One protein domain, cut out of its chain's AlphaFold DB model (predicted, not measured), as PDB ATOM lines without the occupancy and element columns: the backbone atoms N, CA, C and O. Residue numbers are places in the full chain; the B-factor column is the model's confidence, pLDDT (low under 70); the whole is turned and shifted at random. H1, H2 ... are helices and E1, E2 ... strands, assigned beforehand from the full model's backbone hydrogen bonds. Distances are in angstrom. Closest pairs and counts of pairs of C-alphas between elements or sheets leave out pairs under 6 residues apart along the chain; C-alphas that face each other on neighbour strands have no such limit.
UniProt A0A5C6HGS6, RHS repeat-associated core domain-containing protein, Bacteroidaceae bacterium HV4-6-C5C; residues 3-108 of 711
ATOM      1  N   TYR A   3     142.366 188.643 126.508       85.88
ATOM      2  CA  TYR A   3     143.257 188.275 127.605       85.88
ATOM      3  C   TYR A   3     142.536 187.290 128.515       85.88
ATOM      4  O   TYR A   3     141.341 187.454 128.760       85.88
ATOM      5  N   TYR A   4     143.254 186.285 129.002       89.19
ATOM      6  CA  TYR A   4     142.704 185.228 129.842       89.19
ATOM      7  C   TYR A   4     143.532 185.067 131.118       89.19
ATOM      8  O   TYR A   4     144.653 185.567 131.207       89.19
ATOM      9  N   ASP A   5     142.978 184.330 132.077       81.62
ATOM     10  CA  ASP A   5     143.625 183.815 133.289       81.62
ATOM     11  C   ASP A   5     143.961 184.834 134.385       81.62
ATOM     12  O   ASP A   5     143.589 184.641 135.547       81.62
ATOM     13  N   ASP A   6     144.694 185.895 134.053       87.88
ATOM     14  CA  ASP A   6     145.185 186.887 135.010       87.88
ATOM     15  C   ASP A   6     144.994 188.334 134.523       87.88
ATOM     16  O   ASP A   6     144.336 188.595 133.517       87.88
ATOM     17  N   TYR A   7     145.507 189.292 135.301       92.38
ATOM     18  CA  TYR A   7     145.367 190.732 135.061       92.38
ATOM     19  C   TYR A   7     146.712 191.429 134.803       92.38
ATOM     20  O   TYR A   7     146.794 192.653 134.904       92.38
ATOM     21  N   ALA A   8     147.777 190.680 134.494       93.06
ATOM     22  CA  ALA A   8     149.115 191.237 134.270       93.06
ATOM     23  C   ALA A   8     149.184 192.141 133.025       93.06
ATOM     24  O   ALA A   8     150.090 192.960 132.898       93.06
ATOM     25  N   PHE A   9     148.205 192.025 132.123       93.50
ATOM     26  CA  PHE A   9     148.079 192.864 130.934       93.50
ATOM     27  C   PHE A   9     147.634 194.310 131.236       93.50
ATOM     28  O   PHE A   9     147.764 195.180 130.374       93.50
ATOM     29  N   ILE A  10     147.110 194.597 132.435       95.19
ATOM     30  CA  ILE A  10     146.727 195.960 132.830       95.19
ATOM     31  C   ILE A  10     147.978 196.851 132.866       95.19
ATOM     32  O   ILE A  10     148.997 196.479 133.442       95.19
ATOM     33  N   GLY A  11     147.908 198.039 132.259       93.56
ATOM     34  CA  GLY A  11     149.063 198.923 132.057       93.56
ATOM     35  C   GLY A  11     149.831 198.656 130.757       93.56
ATOM     36  O   GLY A  11     150.694 199.450 130.388       93.56
ATOM     37  N   SER A  12     149.503 197.582 130.033       91.62
ATOM     38  CA  SER A  12     150.060 197.275 128.710       91.62
ATOM     39  C   SER A  12     149.093 197.682 127.593       91.62
ATOM     40  O   SER A  12     147.892 197.821 127.814       91.62
ATOM     41  N   ASN A  13     149.605 197.866 126.370       89.19
ATOM     42  CA  ASN A  13     148.799 198.101 125.159       89.19
ATOM     43  C   ASN A  13     147.774 199.254 125.273       89.19
ATOM     44  O   ASN A  13     146.703 199.204 124.672       89.19
ATOM     45  N   GLY A  14     148.097 200.290 126.058       88.25
ATOM     46  CA  GLY A  14     147.228 201.455 126.267       88.25
ATOM     47  C   GLY A  14     146.062 201.234 127.241       88.25
ATOM     48  O   GLY A  14     145.185 202.091 127.330       88.25
ATOM     49  N   ILE A  15     146.038 200.115 127.973       93.62
ATOM     50  CA  ILE A  15     145.036 199.837 129.010       93.62
ATOM     51  C   ILE A  15     145.425 200.593 130.282       93.62
ATOM     52  O   ILE A  15     146.402 200.250 130.947       93.62
ATOM     53  N   ASP A  16     144.654 201.623 130.619       92.94
ATOM     54  CA  ASP A  16     144.927 202.510 131.752       92.94
ATOM     55  C   ASP A  16     144.756 201.774 133.091       92.94
ATOM     56  O   ASP A  16     143.657 201.350 133.454       92.94
ATOM     57  N   SER A  17     145.843 201.647 133.858       92.44
ATOM     58  CA  SER A  17     145.836 200.957 135.150       92.44
ATOM     59  C   SER A  17     145.019 201.665 136.231       92.44
ATOM     60  O   SER A  17     144.539 201.003 137.145       92.44
ATOM     61  N   GLY A  18     144.848 202.986 136.155       90.19
ATOM     62  CA  GLY A  18     144.023 203.752 137.090       90.19
ATOM     63  C   GLY A  18     142.523 203.574 136.843       90.19
ATOM     64  O   GLY A  18     141.742 203.556 137.794       90.19
ATOM     65  N   ILE A  19     142.113 203.401 135.583       90.12
ATOM     66  CA  ILE A  19     140.707 203.159 135.210       90.12
ATOM     67  C   ILE A  19     140.347 201.675 135.334       90.12
ATOM     68  O   ILE A  19     139.276 201.340 135.846       90.12
ATOM     69  N   ALA A  20     141.232 200.795 134.858       94.06
ATOM     70  CA  ALA A  20     140.987 199.363 134.756       94.06
ATOM     71  C   ALA A  20     141.142 198.611 136.083       94.06
ATOM     72  O   ALA A  20     140.659 197.483 136.186       94.06
ATOM     73  N   ALA A  21     141.810 199.194 137.085       93.44
ATOM     74  CA  ALA A  21     142.019 198.548 138.377       93.44
ATOM     75  C   ALA A  21     140.699 198.167 139.064       93.44
ATOM     76  O   ALA A  21     139.696 198.881 139.007       93.44
ATOM     77  N   TYR A  22     140.733 197.027 139.752       95.06
ATOM     78  CA  TYR A  22     139.639 196.597 140.609       95.06
ATOM     79  C   TYR A  22     139.434 197.596 141.751       95.06
ATOM     80  O   TYR A  22     140.377 197.904 142.482       95.06
ATOM     81  N   ASP A  23     138.188 198.011 141.963       94.44
ATOM     82  CA  ASP A  23     137.777 198.725 143.172       94.44
ATOM     83  C   ASP A  23     136.573 198.047 143.822       94.44
ATOM     84  O   ASP A  23     135.577 197.739 143.169       94.44
ATOM     85  N   ALA A  24     136.672 197.791 145.126       94.06
ATOM     86  CA  ALA A  24     135.562 197.249 145.895       94.06
ATOM     87  C   ALA A  24     134.523 198.347 146.148       94.06
ATOM     88  O   ALA A  24     134.863 199.442 146.596       94.06
ATOM     89  N   GLN A  25     133.250 198.031 145.916       94.75
ATOM     90  CA  GLN A  25     132.139 198.956 146.108       94.75
ATOM     91  C   GLN A  25     131.150 198.368 147.117       94.75
ATOM     92  O   GLN A  25     130.653 197.258 146.936       94.75
ATOM     93  N   THR A  26     130.824 199.124 148.167       93.88
ATOM     94  CA  THR A  26     129.828 198.706 149.164       93.88
ATOM     95  C   THR A  26     128.489 198.378 148.500       93.88
ATOM     96  O   THR A  26     127.982 199.172 147.707       93.88
ATOM     97  N   GLY A  27     127.916 197.223 148.853       93.25
ATOM     98  CA  GLY A  27     126.654 196.721 148.297       93.25
ATOM     99  C   GLY A  27     126.801 195.822 147.065       93.25
ATOM    100  O   GLY A  27     125.794 195.311 146.592       93.25
ATOM    101  N   PHE A  28     128.022 195.597 146.567       96.19
ATOM    102  CA  PHE A  28     128.303 194.730 145.418       96.19
ATOM    103  C   PHE A  28     129.248 193.586 145.790       96.19
ATOM    104  O   PHE A  28     129.954 193.657 146.801       96.19
ATOM    105  N   ASP A  29     129.246 192.528 144.976       92.88
ATOM    106  CA  ASP A  29     130.088 191.355 145.208       92.88
ATOM    107  C   ASP A  29     131.575 191.714 145.009       92.88
ATOM    108  O   ASP A  29     131.925 192.666 144.305       92.88
ATOM    109  N   THR A  30     132.467 190.968 145.667       93.69
ATOM    110  CA  THR A  30     133.906 191.263 145.719       93.69
ATOM    111  C   THR A  30     134.743 190.245 144.954       93.69
ATOM    112  O   THR A  30     134.409 189.063 144.864       93.69
ATOM    113  N   ARG A  31     135.859 190.720 144.389       92.81
ATOM    114  CA  ARG A  31     136.730 189.909 143.532       92.81
ATOM    115  C   ARG A  31     137.354 188.754 144.294       92.81
ATOM    116  O   ARG A  31     137.937 188.946 145.360       92.81
ATOM    117  N   TYR A  32     137.360 187.593 143.652       87.06
ATOM    118  CA  TYR A  32     138.168 186.450 144.039       87.06
ATOM    119  C   TYR A  32     139.269 186.244 142.996       87.06
ATOM    120  O   TYR A  32     139.002 185.993 141.832       87.06
ATOM    121  N   THR A  33     140.534 186.412 143.370       74.81
ATOM    122  CA  THR A  33     141.634 186.443 142.387       74.81
ATOM    123  C   THR A  33     141.921 185.087 141.748       74.81
ATOM    124  O   THR A  33     142.349 185.045 140.601       74.81
ATOM    125  N   VAL A  34     141.672 183.982 142.455       71.56
ATOM    126  CA  VAL A  34     141.943 182.629 141.943       71.56
ATOM    127  C   VAL A  34     140.937 182.209 140.867       71.56
ATOM    128  O   VAL A  34     141.297 181.418 139.999       71.56
ATOM    129  N   SER A  35     139.710 182.745 140.879       64.88
ATOM    130  CA  SER A  35     138.686 182.352 139.903       64.88
ATOM    131  C   SER A  35     138.962 182.859 138.499       64.88
ATOM    132  O   SER A  35     138.378 182.312 137.588       64.88
ATOM    133  N   ALA A  36     139.847 183.839 138.292       70.12
ATOM    134  CA  ALA A  36     140.127 184.385 136.961       70.12
ATOM    135  C   ALA A  36     140.783 183.377 135.992       70.12
ATOM    136  O   ALA A  36     140.703 183.560 134.778       70.12
ATOM    137  N   LYS A  37     141.379 182.293 136.512       73.50
ATOM    138  CA  LYS A  37     141.992 181.231 135.703       73.50
ATOM    139  C   LYS A  37     140.973 180.632 134.736       73.50
ATOM    140  O   LYS A  37     139.886 180.246 135.146       73.50
ATOM    141  N   THR A  38     141.360 180.495 133.476       76.38
ATOM    142  CA  THR A  38     140.595 180.022 132.310       76.38
ATOM    143  C   THR A  38     139.495 180.954 131.797       76.38
ATOM    144  O   THR A  38     138.934 180.695 130.732       76.38
ATOM    145  N   PHE A  39     139.203 182.061 132.489       78.50
ATOM    146  CA  PHE A  39     138.225 183.043 132.019       78.50
ATOM    147  C   PHE A  39     138.870 184.154 131.203       78.50
ATOM    148  O   PHE A  39     140.039 184.483 131.377       78.50
ATOM    149  N   LEU A  40     138.065 184.754 130.328       85.12
ATOM    150  CA  LEU A  40     138.393 185.979 129.608       85.12
ATOM    151  C   LEU A  40     138.475 187.147 130.606       85.12
ATOM    152  O   LEU A  40     137.456 187.651 131.052       85.12
ATOM    153  N   THR A  41     139.667 187.605 130.961       86.50
ATOM    154  CA  THR A  41     139.881 188.675 131.948       86.50
ATOM    155  C   THR A  41     139.922 190.068 131.332       86.50
ATOM    156  O   THR A  41     139.730 191.059 132.042       86.50
ATOM    157  N   GLY A  42     140.109 190.175 130.014       86.38
ATOM    158  CA  GLY A  42     139.971 191.448 129.324       86.38
ATOM    159  C   GLY A  42     139.885 191.359 127.810       86.38
ATOM    160  O   GLY A  42     140.229 190.355 127.189       86.38
ATOM    161  N   THR A  43     139.445 192.453 127.207       90.06
ATOM    162  CA  THR A  43     139.353 192.638 125.763       90.06
ATOM    163  C   THR A  43     139.997 193.952 125.359       90.06
ATOM    164  O   THR A  43     139.986 194.930 126.106       90.06
ATOM    165  N   LEU A  44     140.571 193.966 124.159       93.38
ATOM    166  CA  LEU A  44     141.076 195.155 123.485       93.38
ATOM    167  C   LEU A  44     140.575 195.135 122.039       93.38
ATOM    168  O   LEU A  44     140.938 194.248 121.259       93.38
ATOM    169  N   THR A  45     139.748 196.110 121.690       91.31
ATOM    170  CA  THR A  45     138.994 196.171 120.440       91.31
ATOM    171  C   THR A  45     139.358 197.437 119.675       91.31
ATOM    172  O   THR A  45     139.240 198.551 120.185       91.31
ATOM    173  N   ALA A  46     139.816 197.265 118.436       95.19
ATOM    174  CA  ALA A  46     140.129 198.373 117.543       95.19
ATOM    175  C   ALA A  46     138.859 199.145 117.150       95.19
ATOM    176  O   ALA A  46     137.766 198.578 117.136       95.19
ATOM    177  N   GLN A  47     139.005 200.421 116.796       96.00
ATOM    178  CA  GLN A  47     137.915 201.224 116.236       96.00
ATOM    179  C   GLN A  47     138.168 201.441 114.745       96.00
ATOM    180  O   GLN A  47     139.208 201.969 114.356       96.00
ATOM    181  N   LEU A  48     137.222 201.010 113.920       96.94
ATOM    182  CA  LEU A  48     137.223 201.103 112.468       96.94
ATOM    183  C   LEU A  48     136.587 202.438 112.072       96.94
ATOM    184  O   LEU A  48     135.383 202.629 112.248       96.94
ATOM    185  N   LEU A  49     137.406 203.365 111.581       96.12
ATOM    186  CA  LEU A  49     136.997 204.715 111.206       96.12
ATOM    187  C   LEU A  49     136.447 204.753 109.767       96.12
ATOM    188  O   LEU A  49     136.766 203.874 108.957       96.12
ATOM    189  N   PRO A  50     135.676 205.798 109.412       92.75
ATOM    190  CA  PRO A  50     135.360 206.093 108.020       92.75
ATOM    191  C   PRO A  50     136.630 206.189 107.161       92.75
ATOM    192  O   PRO A  50     137.663 206.688 107.611       92.75
ATOM    193  N   GLY A  51     136.560 205.707 105.918       86.94
ATOM    194  CA  GLY A  51     137.693 205.726 104.983       86.94
ATOM    195  C   GLY A  51     138.706 204.587 105.155       86.94
ATOM    196  O   GLY A  51     139.815 204.686 104.640       86.94
ATOM    197  N   GLY A  52     138.358 203.512 105.874       87.75
ATOM    198  CA  GLY A  52     139.177 202.292 105.919       87.75
ATOM    199  C   GLY A  52     140.332 202.307 106.924       87.75
ATOM    200  O   GLY A  52     141.129 201.372 106.942       87.75
ATOM    201  N   THR A  53     140.440 203.338 107.765       92.06
ATOM    202  CA  THR A  53     141.530 203.460 108.747       92.06
ATOM    203  C   THR A  53     141.136 202.918 110.122       92.06
ATOM    204  O   THR A  53     139.957 202.777 110.448       92.06
ATOM    205  N   VAL A  54     142.136 202.601 110.946       94.19
ATOM    206  CA  VAL A  54     141.948 202.148 112.330       94.19
ATOM    207  C   VAL A  54     142.395 203.257 113.277       94.19
ATOM    208  O   VAL A  54     143.463 203.840 113.091       94.19
ATOM    209  N   SER A  55     141.584 203.552 114.294       93.31
ATOM    210  CA  SER A  55     141.940 204.523 115.331       93.31
ATOM    211  C   SER A  55     143.216 204.098 116.072       93.31
ATOM    212  O   SER A  55     143.355 202.918 116.402       93.31
ATOM    213  N   PRO A  56     144.113 205.036 116.429       89.62
ATOM    214  CA  PRO A  56     145.237 204.732 117.315       89.62
ATOM    215  C   PRO A  56     144.780 204.385 118.742       89.62
ATOM    216  O   PRO A  56     145.548 203.810 119.511       89.62
ATOM    217  N   THR A  57     143.541 204.730 119.109       90.06
ATOM    218  CA  THR A  57     142.950 204.409 120.410       90.06
ATOM    219  C   THR A  57     142.044 203.187 120.321       90.06
ATOM    220  O   THR A  57     141.152 203.092 119.472       90.06
ATOM    221  N   TYR A  58     142.243 202.262 121.252       93.62
ATOM    222  CA  TYR A  58     141.471 201.031 121.357       93.62
ATOM    223  C   TYR A  58     140.428 201.155 122.463       93.62
ATOM    224  O   TYR A  58     140.639 201.843 123.465       93.62
ATOM    225  N   LEU A  59     139.310 200.458 122.290       93.75
ATOM    226  CA  LEU A  59     138.379 200.205 123.378       93.75
ATOM    227  C   LEU A  59     138.885 199.018 124.189       93.75
ATOM    228  O   LEU A  59     139.308 198.027 123.603       93.75
ATOM    229  N   TYR A  60     138.828 199.087 125.511       93.56
ATOM    230  CA  TYR A  60     139.171 197.963 126.368       93.56
ATOM    231  C   TYR A  60     138.098 197.704 127.414       93.56
ATOM    232  O   TYR A  60     137.405 198.615 127.869       93.56
ATOM    233  N   SER A  61     137.991 196.441 127.814       91.56
ATOM    234  CA  SER A  61     137.201 196.013 128.961       91.56
ATOM    235  C   SER A  61     138.022 195.045 129.802       91.56
ATOM    236  O   SER A  61     138.770 194.237 129.264       91.56
ATOM    237  N   VAL A  62     137.900 195.135 131.117       93.25
ATOM    238  CA  VAL A  62     138.517 194.246 132.097       93.25
ATOM    239  C   VAL A  62     137.409 193.701 132.974       93.25
ATOM    240  O   VAL A  62     136.637 194.476 133.546       93.25
ATOM    241  N   MET A  63     137.322 192.378 133.069       93.31
ATOM    242  CA  MET A  63     136.249 191.676 133.762       93.31
ATOM    243  C   MET A  63     136.791 191.018 135.021       93.31
ATOM    244  O   MET A  63     137.733 190.236 134.969       93.31
ATOM    245  N   TYR A  64     136.172 191.330 136.156       90.31
ATOM    246  CA  TYR A  64     136.502 190.756 137.452       90.31
ATOM    247  C   TYR A  64     135.423 189.791 137.904       90.31
ATOM    248  O   TYR A  64     134.228 190.044 137.732       90.31
ATOM    249  N   TYR A  65     135.870 188.718 138.545       87.31
ATOM    250  CA  TYR A  65     135.041 187.576 138.889       87.31
ATOM    251  C   TYR A  65     134.956 187.372 140.400       87.31
ATOM    252  O   TYR A  65     135.917 187.634 141.131       87.31
ATOM    253  N   ASP A  66     133.812 186.889 140.875       82.88
ATOM    254  CA  ASP A  66     133.704 186.334 142.226       82.88
ATOM    255  C   ASP A  66     134.236 184.899 142.292       82.88
ATOM    256  O   ASP A  66     134.724 184.336 141.310       82.88
ATOM    257  N   TYR A  67     134.125 184.274 143.464       81.69
ATOM    258  CA  TYR A  67     134.578 182.903 143.684       81.69
ATOM    259  C   TYR A  67     133.812 181.845 142.870       81.69
ATOM    260  O   TYR A  67     134.283 180.715 142.786       81.69
ATOM    261  N   LYS A  68     132.666 182.190 142.262       73.19
ATOM    262  CA  LYS A  68     131.879 181.312 141.380       73.19
ATOM    263  C   LYS A  68     132.177 181.528 139.895       73.19
ATOM    264  O   LYS A  68     131.491 180.945 139.061       73.19
ATOM    265  N   GLY A  69     133.129 182.395 139.549       75.19
ATOM    266  CA  GLY A  69     133.409 182.729 138.153       75.19
ATOM    267  C   GLY A  69     132.323 183.593 137.502       75.19
ATOM    268  O   GLY A  69     132.231 183.644 136.279       75.19
ATOM    269  N   ARG A  70     131.493 184.292 138.288       80.88
ATOM    270  CA  ARG A  70     130.504 185.245 137.757       80.88
ATOM    271  C   ARG A  70     131.141 186.622 137.655       80.88
ATOM    272  O   ARG A  70     131.851 187.036 138.570       80.88
ATOM    273  N   VAL A  71     130.876 187.343 136.567       82.19
ATOM    274  CA  VAL A  71     131.365 188.718 136.394       82.19
ATOM    275  C   VAL A  71     130.687 189.623 137.420       82.19
ATOM    276  O   VAL A  71     129.481 189.823 137.376       82.19
ATOM    277  N   ILE A  72     131.459 190.211 138.324       90.56
ATOM    278  CA  ILE A  72     130.963 191.134 139.359       90.56
ATOM    279  C   ILE A  72     131.302 192.585 139.069       90.56
ATOM    280  O   ILE A  72     130.712 193.496 139.646       90.56
ATOM    281  N   GLN A  73     132.280 192.816 138.201       94.44
ATOM    282  CA  GLN A  73     132.710 194.148 137.845       94.44
ATOM    283  C   GLN A  73     133.314 194.138 136.451       94.44
ATOM    284  O   GLN A  73     134.110 193.261 136.123       94.44
ATOM    285  N   THR A  74     132.964 195.144 135.656       92.69
ATOM    286  CA  THR A  74     133.638 195.430 134.390       92.69
ATOM    287  C   THR A  74     134.181 196.849 134.421       92.69
ATOM    288  O   THR A  74     133.506 197.765 134.896       92.69
ATOM    289  N   LYS A  75     135.405 197.038 133.935       94.75
ATOM    290  CA  LYS A  75     136.071 198.339 133.830       94.75
ATOM    291  C   LYS A  75     136.550 198.549 132.414       94.75
ATOM    292  O   LYS A  75     137.129 197.641 131.838       94.75
ATOM    293  N   GLY A  76     136.345 199.728 131.863       94.56
ATOM    294  CA  GLY A  76     136.768 200.008 130.505       94.56
ATOM    295  C   GLY A  76     136.777 201.485 130.191       94.56
ATOM    296  O   GLY A  76     136.522 202.327 131.055       94.56
ATOM    297  N   ASN A  77     137.038 201.779 128.930       94.81
ATOM    298  CA  ASN A  77     136.804 203.087 128.343       94.81
ATOM    299  C   ASN A  77     135.584 203.053 127.409       94.81
ATOM    300  O   ASN A  77     134.930 202.024 127.229       94.81
ATOM    301  N   ASN A  78     135.283 204.202 126.815       93.94
ATOM    302  CA  ASN A  78     134.269 204.343 125.778       93.94
ATOM    303  C   ASN A  78     134.814 205.185 124.610       93.94
ATOM    304  O   ASN A  78     135.939 205.685 124.698       93.94
ATOM    305  N   PRO A  79     134.065 205.317 123.500       93.19
ATOM    306  CA  PRO A  79     134.534 206.037 122.313       93.19
ATOM    307  C   PRO A  79     134.786 207.537 122.522       93.19
ATOM    308  O   PRO A  79     135.406 208.171 121.666       93.19
ATOM    309  N   LEU A  80     134.312 208.130 123.623       95.94
ATOM    310  CA  LEU A  80     134.509 209.546 123.911       95.94
ATOM    311  C   LEU A  80     135.879 209.801 124.552       95.94
ATOM    312  O   LEU A  80     136.457 208.961 125.243       95.94
ATOM    313  N   SER A  81     136.393 211.017 124.356       93.81
ATOM    314  CA  SER A  81     137.661 211.440 124.958       93.81
ATOM    315  C   SER A  81     137.609 211.366 126.488       93.81
ATOM    316  O   SER A  81     136.654 211.843 127.108       93.81
ATOM    317  N   GLY A  82     138.630 210.747 127.093       93.56
ATOM    318  CA  GLY A  82     138.695 210.500 128.539       93.56
ATOM    319  C   GLY A  82     137.558 209.623 129.076       93.56
ATOM    320  O   GLY A  82     137.225 209.710 130.256       93.56
ATOM    321  N   GLY A  83     136.927 208.835 128.204       95.69
ATOM    322  CA  GLY A  83     135.797 207.978 128.520       95.69
ATOM    323  C   GLY A  83     136.122 206.875 129.522       95.69
ATOM    324  O   GLY A  83     137.137 206.193 129.386       95.69
ATOM    325  N   THR A  84     135.234 206.648 130.489       96.88
ATOM    326  CA  THR A  84     135.315 205.521 131.428       96.88
ATOM    327  C   THR A  84     133.967 204.830 131.562       96.88
ATOM    328  O   THR A  84     132.954 205.506 131.745       96.88
ATOM    329  N   GLU A  85     133.989 203.501 131.579       94.50
ATOM    330  CA  GLU A  85     132.841 202.647 131.877       94.50
ATOM    331  C   GLU A  85     133.136 201.783 133.097       94.50
ATOM    332  O   GLU A  85     134.193 201.149 133.198       94.50
ATOM    333  N   LYS A  86     132.194 201.739 134.039       95.62
ATOM    334  CA  LYS A  86     132.296 200.895 135.234       95.62
ATOM    335  C   LYS A  86     130.965 200.209 135.483       95.62
ATOM    336  O   LYS A  86     129.978 200.889 135.751       95.62
ATOM    337  N   ALA A  87     130.937 198.882 135.476       92.50
ATOM    338  CA  ALA A  87     129.784 198.121 135.938       92.50
ATOM    339  C   ALA A  87     130.109 197.359 137.222       92.50
ATOM    340  O   ALA A  87     131.239 196.919 137.407       92.50
ATOM    341  N   TYR A  88     129.115 197.201 138.090       95.94
ATOM    342  CA  TYR A  88     129.193 196.444 139.337       95.94
ATOM    343  C   TYR A  88     127.931 195.606 139.477       95.94
ATOM    344  O   TYR A  88     126.836 196.115 139.219       95.94
ATOM    345  N   ILE A  89     128.066 194.354 139.899       87.56
ATOM    346  CA  ILE A  89     126.949 193.427 140.050       87.56
ATOM    347  C   ILE A  89     126.994 192.800 141.440       87.56
ATOM    348  O   ILE A  89     128.037 192.355 141.914       87.56
ATOM    349  N   ALA A  90     125.847 192.817 142.107       90.62
ATOM    350  CA  ALA A  90     125.598 192.067 143.327       90.62
ATOM    351  C   ALA A  90     124.704 190.892 142.959       90.62
ATOM    352  O   ALA A  90     123.703 191.096 142.266       90.62
ATOM    353  N   TYR A  91     125.015 189.692 143.431       85.75
ATOM    354  CA  TYR A  91     124.202 188.517 143.155       85.75
ATOM    355  C   TYR A  91     123.510 188.016 144.416       85.75
ATOM    356  O   TYR A  91     124.042 188.078 145.523       85.75
ATOM    357  N   ASN A  92     122.318 187.447 144.253       76.00
ATOM    358  CA  ASN A  92     121.733 186.648 145.315       76.00
ATOM    359  C   ASN A  92     122.499 185.325 145.450       76.00
ATOM    360  O   ASN A  92     123.425 184.986 144.700       76.00
ATOM    361  N   PHE A  93     122.066 184.534 146.423       74.19
ATOM    362  CA  PHE A  93     122.689 183.258 146.687       74.19
ATOM    363  C   PHE A  93     122.654 182.292 145.470       74.19
ATOM    364  O   PHE A  93     123.647 181.600 145.208       74.19
ATOM    365  N   THR A  94     121.554 182.276 144.714       71.62
ATOM    366  CA  THR A  94     121.356 181.422 143.528       71.62
ATOM    367  C   THR A  94     122.000 181.982 142.257       71.62
ATOM    368  O   THR A  94     122.083 181.282 141.261       71.62
ATOM    369  N   GLY A  95     122.572 183.187 142.319       69.31
ATOM    370  CA  GLY A  95     123.333 183.831 141.249       69.31
ATOM    371  C   GLY A  95     122.540 184.628 140.242       69.31
ATOM    372  O   GLY A  95     123.023 184.902 139.150       69.31
ATOM    373  N   GLN A  96     121.380 185.096 140.668       77.44
ATOM    374  CA  GLN A  96     120.610 186.093 139.954       77.44
ATOM    375  C   GLN A  96     121.046 187.485 140.421       77.44
ATOM    376  O   GLN A  96     121.276 187.670 141.623       77.44
ATOM    377  N   PRO A  97     121.183 188.472 139.523       79.19
ATOM    378  CA  PRO A  97     121.546 189.828 139.918       79.19
ATOM    379  C   PRO A  97     120.525 190.401 140.906       79.19
ATOM    380  O   PRO A  97     119.334 190.368 140.630       79.19
ATOM    381  N   LEU A  98     120.971 190.938 142.038       87.00
ATOM    382  CA  LEU A  98     120.169 191.759 142.955       87.00
ATOM    383  C   LEU A  98     120.306 193.238 142.626       87.00
ATOM    384  O   LEU A  98     119.335 193.986 142.717       87.00
ATOM    385  N   GLN A  99     121.510 193.660 142.247       93.69
ATOM    386  CA  GLN A  99     121.795 195.030 141.849       93.69
ATOM    387  C   GLN A  99     122.782 195.035 140.689       93.69
ATOM    388  O   GLN A  99     123.733 194.255 140.678       93.69
ATOM    389  N   LYS A 100     122.582 195.951 139.743       92.12
ATOM    390  CA  LYS A 100     123.562 196.284 138.710       92.12
ATOM    391  C   LYS A 100     123.752 197.790 138.707       92.12
ATOM    392  O   LYS A 100     122.799 198.530 138.489       92.12
ATOM    393  N   LYS A 101     124.974 198.253 138.937       96.12
ATOM    394  CA  LYS A 101     125.335 199.666 138.821       96.12
ATOM    395  C   LYS A 101     126.185 199.860 137.584       96.12
ATOM    396  O   LYS A 101     127.150 199.124 137.418       96.12
ATOM    397  N   HIS A 102     125.854 200.844 136.764       94.50
ATOM    398  CA  HIS A 102     126.633 201.259 135.606       94.50
ATOM    399  C   HIS A 102     127.019 202.732 135.769       94.50
ATOM    400  O   HIS A 102     126.194 203.547 136.173       94.50
ATOM    401  N   ILE A 103     128.286 203.062 135.538       97.25
ATOM    402  CA  ILE A 103     128.809 204.424 135.607       97.25
ATOM    403  C   ILE A 103     129.487 204.727 134.279       97.25
ATOM    404  O   ILE A 103     130.545 204.165 133.996       97.25
ATOM    405  N   HIS A 104     128.885 205.650 133.543       97.00
ATOM    406  CA  HIS A 104     129.405 206.220 132.315       97.00
ATOM    407  C   HIS A 104     129.953 207.621 132.602       97.00
ATOM    408  O   HIS A 104     129.258 208.461 133.184       97.00
ATOM    409  N   ALA A 105     131.184 207.896 132.185       97.81
ATOM    410  CA  ALA A 105     131.762 209.237 132.234       97.81
ATOM    411  C   ALA A 105     132.643 209.503 131.011       97.81
ATOM    412  O   ALA A 105     133.148 208.571 130.387       97.81
ATOM    413  N   ALA A 106     132.841 210.781 130.691       97.50
ATOM    414  CA  ALA A 106     133.758 211.253 129.656       97.50
ATOM    415  C   ALA A 106     134.177 212.703 129.939       97.50
ATOM    416  O   ALA A 106     133.496 213.428 130.673       97.50
ATOM    417  N   THR A 107     135.289 213.155 129.358       96.69
ATOM    418  CA  THR A 107     135.780 214.526 129.555       96.69
ATOM    419  C   THR A 107     134.758 215.556 129.072       96.69
ATOM    420  O   THR A 107     134.288 215.512 127.934       96.69
ATOM    421  N   GLY A 108     134.420 216.510 129.944       96.19
ATOM    422  CA  GLY A 108     133.455 217.570 129.641       96.19
ATOM    423  C   GLY A 108     132.001 217.093 129.550       96.19
ATOM    424  O   GLY A 108     131.175 217.820 128.998       96.19
TER     425      GLY A 108
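AT A GLANCE: This is residues 3 to 108 of the 711 residues of the protein "RHS repeat-associated core domain-containing protein" of Bacteroidaceae bacterium HV4-6-C5C (UniProt A0A5C6HGS6). Little of the printed part is regular structure: a twisted wall of five strands, E1 to E5, has the short helix H1 and loop residues 21 to 31 over one face. The loop of residues 46 to 58 reaches past one end. Printed are 106 residues, with H1, then E1 to E5 in sheet order, a meander, each strand the antiparallel neighbour of the one before. It is mostly strand, with 40 residues in named elements, and compact, radius of gyration of the C-alphas 14.7 A, spanning 49 by 31 by 22 A.

IN THESE COORDINATES: H1 is residues 17 to 20, from C-alpha 17 at (145.836, 200.957, 135.150). E1 is 40 to 45, E2 59 to 65, E3 71 to 76, E4 84 to 91, 23.5 A, and E5 97 to 105, 23.2 A, ending at (131.762, 209.237, 132.234).

HOW THE PARTS SIT: In the hairpin E2 and E3, N 62 and O 75 are 2.7 A apart, within hydrogen-bond range. H1 only grazes the sheet, with residues 19 to 20.

THE WHOLE: The printed part has no cut. The links H1 to E1 and E1 to E2 are long. Residues 35 and 95 have pLDDT under 70.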